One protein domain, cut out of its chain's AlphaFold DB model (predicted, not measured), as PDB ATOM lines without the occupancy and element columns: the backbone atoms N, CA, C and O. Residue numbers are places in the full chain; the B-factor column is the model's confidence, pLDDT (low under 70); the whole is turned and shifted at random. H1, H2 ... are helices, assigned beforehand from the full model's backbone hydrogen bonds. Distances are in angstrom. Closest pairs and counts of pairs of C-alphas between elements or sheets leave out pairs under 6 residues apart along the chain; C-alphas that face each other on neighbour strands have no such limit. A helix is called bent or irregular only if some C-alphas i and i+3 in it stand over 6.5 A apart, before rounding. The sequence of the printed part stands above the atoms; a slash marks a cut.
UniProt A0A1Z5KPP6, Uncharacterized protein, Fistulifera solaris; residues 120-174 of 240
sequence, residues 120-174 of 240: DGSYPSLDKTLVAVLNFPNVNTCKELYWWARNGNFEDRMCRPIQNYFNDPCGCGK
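This is residues 120 to 174 of the 240 residues of an uncharacterized protein of Fistulifera solaris (UniProt A0A1Z5KPP6). A long loop, residues 120 to 141, leads into two helices, H1 and then H2, which run side by side in opposite ways with a gap between them. The loop runs out to about residue 135 and folds back along one side of the pair. The printed part has 55 residues, with 24 in the two named helices, under half; the class is all helix, with no named strand. It is compact and rounded, with a radius of gyration of the C-alphas of 10.2 A and spans of 26 by 23 by 18 A.

H1, residues 142 to 150, is 12.3 A long and begins at C-alpha 142 (193.858, 357.182, 224.763). H2, residues 156 to 170, is 20.6 A long and ends at C-alpha 170 (191.157, 361.940, 226.508). H2 is only just irregular: C-alphas 157 and 160 are 6.9 A apart.

H1 and H2 are close but not clearly touching, with closest C-alphas Cys 142 and Cys 170 at 5.7 A. They stand at a shallow tilt of 20 degrees, opposite ways. In H1 every O i to N i+4 pair is within hydrogen-bond range; in H2, 7 of 11.

The farthest C-alphas, Asn 135 and Lys 174, are 28.6 A apart. The printed part has no cut, and the H1 to H2 link is tight. Residues 134, 135 and 174 are under pLDDT 70.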
ATOM      1  N   ASP A 120     201.731 370.749 221.477       80.81
ATOM      2  CA  ASP A 120     203.014 370.958 222.155       80.81
ATOM      3  C   ASP A 120     203.632 369.685 222.767       80.81
ATOM      4  O   ASP A 120     204.486 369.756 223.647       80.81
ATOM      5  N   GLY A 121     203.215 368.502 222.297       75.38
ATOM      6  CA  GLY A 121     203.739 367.215 222.768       75.38
ATOM      7  C   GLY A 121     203.240 366.802 224.155       75.38
ATOM      8  O   GLY A 121     203.845 365.935 224.788       75.38
ATOM      9  N   SER A 122     202.154 367.416 224.630       88.00
ATOM     10  CA  SER A 122     201.516 367.056 225.899       88.00
ATOM     11  C   SER A 122     200.984 365.613 225.870       88.00
ATOM     12  O   SER A 122     200.766 365.037 224.806       88.00
ATOM     13  N   TYR A 123     200.762 365.013 227.038       90.81
ATOM     14  CA  TYR A 123     200.260 363.639 227.154       90.81
ATOM     15  C   TYR A 123     198.748 363.653 227.452       90.81
ATOM     16  O   TYR A 123     198.270 364.615 228.065       90.81
ATOM     17  N   PRO A 124     197.959 362.638 227.044       92.75
ATOM     18  CA  PRO A 124     196.560 362.554 227.447       92.75
ATOM     19  C   PRO A 124     196.413 362.578 228.969       92.75
ATOM     20  O   PRO A 124     197.088 361.834 229.680       92.75
ATOM     21  N   SER A 125     195.503 363.413 229.467       92.94
ATOM     22  CA  SER A 125     195.172 363.465 230.897       92.94
ATOM     23  C   SER A 125     194.445 362.208 231.374       92.94
ATOM     24  O   SER A 125     194.582 361.822 232.531       92.94
ATOM     25  N   LEU A 126     193.691 361.564 230.481       91.88
ATOM     26  CA  LEU A 126     192.902 360.366 230.753       91.88
ATOM     27  C   LEU A 126     193.421 359.194 229.913       91.88
ATOM     28  O   LEU A 126     192.765 358.692 229.006       91.88
ATOM     29  N   ASP A 127     194.651 358.774 230.187       90.44
ATOM     30  CA  ASP A 127     195.397 357.836 229.346       90.44
ATOM     31  C   ASP A 127     194.763 356.432 229.235       90.44
ATOM     32  O   ASP A 127     194.912 355.771 228.205       90.44
ATOM     33  N   LYS A 128     194.006 356.007 230.254       90.19
ATOM     34  CA  LYS A 128     193.252 354.741 230.299       90.19
ATOM     35  C   LYS A 128     191.839 354.817 229.717       90.19
ATOM     36  O   LYS A 128     191.183 353.780 229.641       90.19
ATOM     37  N   THR A 129     191.348 355.999 229.339       90.31
ATOM     38  CA  THR A 129     190.003 356.119 228.759       90.31
ATOM     39  C   THR A 129     189.931 355.350 227.447       90.31
ATOM     40  O   THR A 129     190.850 355.416 226.625       90.31
ATOM     41  N   LEU A 130     188.845 354.594 227.275       88.75
ATOM     42  CA  LEU A 130     188.608 353.828 226.061       88.75
ATOM     43  C   LEU A 130     188.309 354.761 224.889       88.75
ATOM     44  O   LEU A 130     187.534 355.708 225.021       88.75
ATOM     45  N   VAL A 131     188.888 354.454 223.735       89.00
ATOM     46  CA  VAL A 131     188.633 355.169 222.484       89.00
ATOM     47  C   VAL A 131     187.913 354.252 221.506       89.00
ATOM     48  O   VAL A 131     188.254 353.084 221.346       89.00
ATOM     49  N   ALA A 132     186.895 354.786 220.844       80.69
ATOM     50  CA  ALA A 132     186.102 354.067 219.858       80.69
ATOM     51  C   ALA A 132     186.594 354.426 218.457       80.69
ATOM     52  O   ALA A 132     185.919 355.137 217.711       80.69
ATOM     53  N   VAL A 133     187.796 353.963 218.111       75.31
ATOM     54  CA  VAL A 133     188.371 354.243 216.796       75.31
ATOM     55  C   VAL A 133     188.268 353.017 215.910       75.31
ATOM     56  O   VAL A 133     188.978 352.026 216.072       75.31
ATOM     57  N   LEU A 134     187.326 353.087 214.975       61.12
ATOM     58  CA  LEU A 134     187.113 352.035 213.996       61.12
ATOM     59  C   LEU A 134     188.385 351.870 213.155       61.12
ATOM     60  O   LEU A 134     188.899 352.835 212.591       61.12
ATOM     61  N   ASN A 135     188.842 350.622 213.036       68.75
ATOM     62  CA  ASN A 135     189.867 350.164 212.089       68.75
ATOM     63  C   ASN A 135     191.329 350.393 212.500       68.75
ATOM     64  O   ASN A 135     192.208 350.253 211.648       68.75
ATOM     65  N   PHE A 136     191.614 350.688 213.772       77.69
ATOM     66  CA  PHE A 136     192.988 350.716 214.288       77.69
ATOM     67  C   PHE A 136     193.251 349.478 215.156       77.69
ATOM     68  O   PHE A 136     192.720 349.379 216.263       77.69
ATOM     69  N   PRO A 137     194.016 348.487 214.658       73.69
ATOM     70  CA  PRO A 137     194.232 347.252 215.396       73.69
ATOM     71  C   PRO A 137     195.004 347.540 216.686       73.69
ATOM     72  O   PRO A 137     196.039 348.200 216.657       73.69
ATOM     73  N   ASN A 138     194.519 346.996 217.805       80.00
ATOM     74  CA  ASN A 138     195.143 347.111 219.129       80.00
ATOM     75  C   ASN A 138     195.235 348.547 219.678       80.00
ATOM     76  O   ASN A 138     196.127 348.844 220.470       80.00
ATOM     77  N   VAL A 139     194.325 349.433 219.266       88.06
ATOM     78  CA  VAL A 139     194.206 350.785 219.821       88.06
ATOM     79  C   VAL A 139     192.867 350.919 220.532       88.06
ATOM     80  O   VAL A 139     191.854 351.245 219.922       88.06
ATOM     81  N   ASN A 140     192.871 350.643 221.831       88.50
ATOM     82  CA  ASN A 140     191.680 350.634 222.674       88.50
ATOM     83  C   ASN A 140     191.664 351.788 223.676       88.50
ATOM     84  O   ASN A 140     190.602 352.127 224.184       88.50
ATOM     85  N   THR A 141     192.816 352.397 223.969       93.12
ATOM     86  CA  THR A 141     192.956 353.463 224.973       93.12
ATOM     87  C   THR A 141     193.518 354.762 224.397       93.12
ATOM     88  O   THR A 141     194.214 354.768 223.379       93.12
ATOM     89  N   CYS A 142     193.272 355.879 225.085       92.75
ATOM     90  CA  CYS A 142     193.858 357.182 224.763       92.75
ATOM     91  C   CYS A 142     195.393 357.137 224.690       92.75
ATOM     92  O   CYS A 142     195.996 357.724 223.790       92.75
ATOM     93  N   LYS A 143     196.041 356.394 225.597       93.50
ATOM     94  CA  LYS A 143     197.487 356.136 225.563       93.50
ATOM     95  C   LYS A 143     197.922 355.458 224.269       93.50
ATOM     96  O   LYS A 143     198.886 355.889 223.638       93.50
ATOM     97  N   GLU A 144     197.249 354.373 223.900       93.25
ATOM     98  CA  GLU A 144     197.584 353.614 222.695       93.25
ATOM     99  C   GLU A 144     197.392 354.474 221.449       93.25
ATOM    100  O   GLU A 144     198.281 354.504 220.601       93.25
ATOM    101  N   LEU A 145     196.303 355.248 221.374       92.38
ATOM    102  CA  LEU A 145     196.042 356.132 220.238       92.38
ATOM    103  C   LEU A 145     197.089 357.245 220.128       92.38
ATOM    104  O   LEU A 145     197.548 357.542 219.026       92.38
ATOM    105  N   TYR A 146     197.521 357.813 221.259       93.06
ATOM    106  CA  TYR A 146     198.594 358.806 221.302       93.06
ATOM    107  C   TYR A 146     199.899 358.269 220.701       93.06
ATOM    108  O   TYR A 146     200.472 358.883 219.797       93.06
ATOM    109  N   TRP A 147     200.357 357.098 221.152       90.69
ATOM    110  CA  TRP A 147     201.583 356.495 220.620       90.69
ATOM    111  C   TRP A 147     201.425 356.030 219.175       90.69
ATOM    112  O   TRP A 147     202.344 356.187 218.372       90.69
ATOM    113  N   TRP A 148     200.247 355.527 218.814       89.19
ATOM    114  CA  TRP A 148     199.921 355.154 217.444       89.19
ATOM    115  C   TRP A 148     200.065 356.341 216.483       89.19
ATOM    116  O   TRP A 148     200.719 356.215 215.445       89.19
ATOM    117  N   ALA A 149     199.530 357.504 216.859       90.00
ATOM    118  CA  ALA A 149     199.613 358.750 216.098       90.00
ATOM    119  C   ALA A 149     201.054 359.263 215.958       90.00
ATOM    120  O   ALA A 149     201.491 359.663 214.874       90.00
ATOM    121  N   ARG A 150     201.815 359.208 217.057       88.25
ATOM    122  CA  ARG A 150     203.222 359.635 217.124       88.25
ATOM    123  C   ARG A 150     204.170 358.740 216.329       88.25
ATOM    124  O   ARG A 150     205.279 359.171 216.030       88.25
ATOM    125  N   ASN A 151     203.735 357.536 215.964       87.12
ATOM    126  CA  ASN A 151     204.472 356.616 215.099       87.12
ATOM    127  C   ASN A 151     204.176 356.822 213.600       87.12
ATOM    128  O   ASN A 151     204.637 356.030 212.781       87.12
ATOM    129  N   GLY A 152     203.403 357.851 213.229       85.25
ATOM    130  CA  GLY A 152     203.127 358.171 211.823       85.25
ATOM    131  C   GLY A 152     202.116 357.234 211.171       85.25
ATOM    132  O   GLY A 152     202.110 357.064 209.955       85.25
ATOM    133  N   ASN A 153     201.257 356.605 211.972       84.56
ATOM    134  CA  ASN A 153     200.231 355.693 211.466       84.56
ATOM    135  C   ASN A 153     198.951 356.411 210.999       84.56
ATOM    136  O   ASN A 153     197.938 355.754 210.766       84.56
ATOM    137  N   PHE A 154     198.982 357.741 210.865       81.69
ATOM    138  CA  PHE A 154     197.897 358.524 210.280       81.69
ATOM    139  C   PHE A 154     198.315 359.166 208.971       81.69
ATOM    140  O   PHE A 154     199.451 359.596 208.794       81.69
ATOM    141  N   GLU A 155     197.347 359.277 208.071       77.75
ATOM    142  CA  GLU A 155     197.439 360.217 206.968       77.75
ATOM    143  C   GLU A 155     197.337 361.652 207.496       77.75
ATOM    144  O   GLU A 155     196.580 361.946 208.426       77.75
ATOM    145  N   ASP A 156     198.017 362.574 206.829       79.94
ATOM    146  CA  ASP A 156     198.076 363.986 207.220       79.94
ATOM    147  C   ASP A 156     196.682 364.611 207.337       79.94
ATOM    148  O   ASP A 156     196.365 365.324 208.292       79.94
ATOM    149  N   ARG A 157     195.801 364.263 206.391       82.81
ATOM    150  CA  ARG A 157     194.407 364.727 206.359       82.81
ATOM    151  C   ARG A 157     193.566 364.217 207.534       82.81
ATOM    152  O   ARG A 157     192.539 364.817 207.833       82.81
ATOM    153  N   MET A 158     193.993 363.144 208.203       85.56
ATOM    154  CA  MET A 158     193.308 362.582 209.368       85.56
ATOM    155  C   MET A 158     193.790 363.172 210.693       85.56
ATOM    156  O   MET A 158     193.070 363.070 211.684       85.56
ATOM    157  N   CYS A 159     194.945 363.840 210.729       86.94
ATOM    158  CA  CYS A 159     195.503 364.316 211.991       86.94
ATOM    159  C   CYS A 159     194.594 365.341 212.694       86.94
ATOM    160  O   CYS A 159     194.292 365.181 213.873       86.94
ATOM    161  N   ARG A 160     194.068 366.345 211.972       88.19
ATOM    162  CA  ARG A 160     193.169 367.360 212.567       88.19
ATOM    163  C   ARG A 160     191.828 366.775 213.043       88.19
ATOM    164  O   ARG A 160     191.443 367.070 214.173       88.19
ATOM    165  N   PRO A 161     191.115 365.946 212.251       89.62
ATOM    166  CA  PRO A 161     189.921 365.261 212.744       89.62
ATOM    167  C   PRO A 161     190.180 364.426 214.001       89.62
ATOM    168  O   PRO A 161     189.401 364.499 214.947       89.62
ATOM    169  N   ILE A 162     191.286 363.673 214.035       90.12
ATOM    170  CA  ILE A 162     191.603 362.816 215.180       90.12
ATOM    171  C   ILE A 162     192.009 363.648 216.399       90.12
ATOM    172  O   ILE A 162     191.608 363.294 217.495       90.12
ATOM    173  N   GLN A 163     192.720 364.768 216.244       91.25
ATOM    174  CA  GLN A 163     192.999 365.701 217.347       91.25
ATOM    175  C   GLN A 163     191.710 366.195 218.018       91.25
ATOM    176  O   GLN A 163     191.606 366.158 219.242       91.25
ATOM    177  N   ASN A 164     190.720 366.612 217.222       89.69
ATOM    178  CA  ASN A 164     189.429 367.060 217.750       89.69
ATOM    179  C   ASN A 164     188.706 365.914 218.468       89.69
ATOM    180  O   ASN A 164     188.259 366.089 219.594       89.69
ATOM    181  N   TYR A 165     188.656 364.731 217.844       90.75
ATOM    182  CA  TYR A 165     188.075 363.539 218.463       90.75
ATOM    183  C   TYR A 165     188.804 363.125 219.743       90.75
ATOM    184  O   TYR A 165     188.169 362.618 220.650       90.75
ATOM    185  N   PHE A 166     190.124 363.296 219.814       92.56
ATOM    186  CA  PHE A 166     190.951 362.884 220.945       92.56
ATOM    187  C   PHE A 166     190.805 363.819 222.141       92.56
ATOM    188  O   PHE A 166     190.810 363.366 223.283       92.56
ATOM    189  N   ASN A 167     190.674 365.120 221.888       90.56
ATOM    190  CA  ASN A 167     190.626 366.120 222.943       90.56
ATOM    191  C   ASN A 167     189.415 365.941 223.873       90.56
ATOM    192  O   ASN A 167     189.564 366.099 225.079       90.56
ATOM    193  N   ASP A 168     188.255 365.553 223.342       87.62
ATOM    194  CA  ASP A 168     187.024 365.412 224.132       87.62
ATOM    195  C   ASP A 168     187.052 364.231 225.134       87.62
ATOM    196  O   ASP A 168     186.800 364.456 226.318       87.62
ATOM    197  N   PRO A 169     187.374 362.979 224.741       90.56
ATOM    198  CA  PRO A 169     187.403 361.836 225.650       90.56
ATOM    199  C   PRO A 169     188.712 361.706 226.440       90.56
ATOM    200  O   PRO A 169     188.703 361.152 227.540       90.56
ATOM    201  N   CYS A 170     189.844 362.161 225.896       91.94
ATOM    202  CA  CYS A 170     191.157 361.940 226.508       91.94
ATOM    203  C   CYS A 170     191.672 363.169 227.263       91.94
ATOM    204  O   CYS A 170     192.409 363.033 228.251       91.94
ATOM    205  N   GLY A 171     191.303 364.362 226.787       91.56
ATOM    206  CA  GLY A 171     191.921 365.621 227.176       91.56
ATOM    207  C   GLY A 171     193.408 365.684 226.823       91.56
ATOM    208  O   GLY A 171     194.058 364.686 226.502       91.56
ATOM    209  N   CYS A 172     193.973 366.880 226.923       90.25
ATOM    210  CA  CYS A 172     195.402 367.111 226.769       90.25
ATOM    211  C   CYS A 172     195.912 367.921 227.954       90.25
ATOM    212  O   CYS A 172     195.416 369.013 228.226       90.25
ATOM    213  N   GLY A 173     196.906 367.390 228.665       82.88
ATOM    214  CA  GLY A 173     197.431 368.037 229.860       82.88
ATOM    215  C   GLY A 173     198.850 367.607 230.203       82.88
ATOM    216  O   GLY A 173     199.459 366.753 229.556       82.88
ATOM    217  N   LYS A 174     199.401 368.207 231.260       65.44
ATOM    218  CA  LYS A 174     200.650 367.738 231.867       65.44
ATOM    219  C   LYS A 174     200.326 366.443 232.609       65.44
ATOM    220  O   LYS A 174     199.906 366.490 233.757       65.44
TER     221      LYS A 174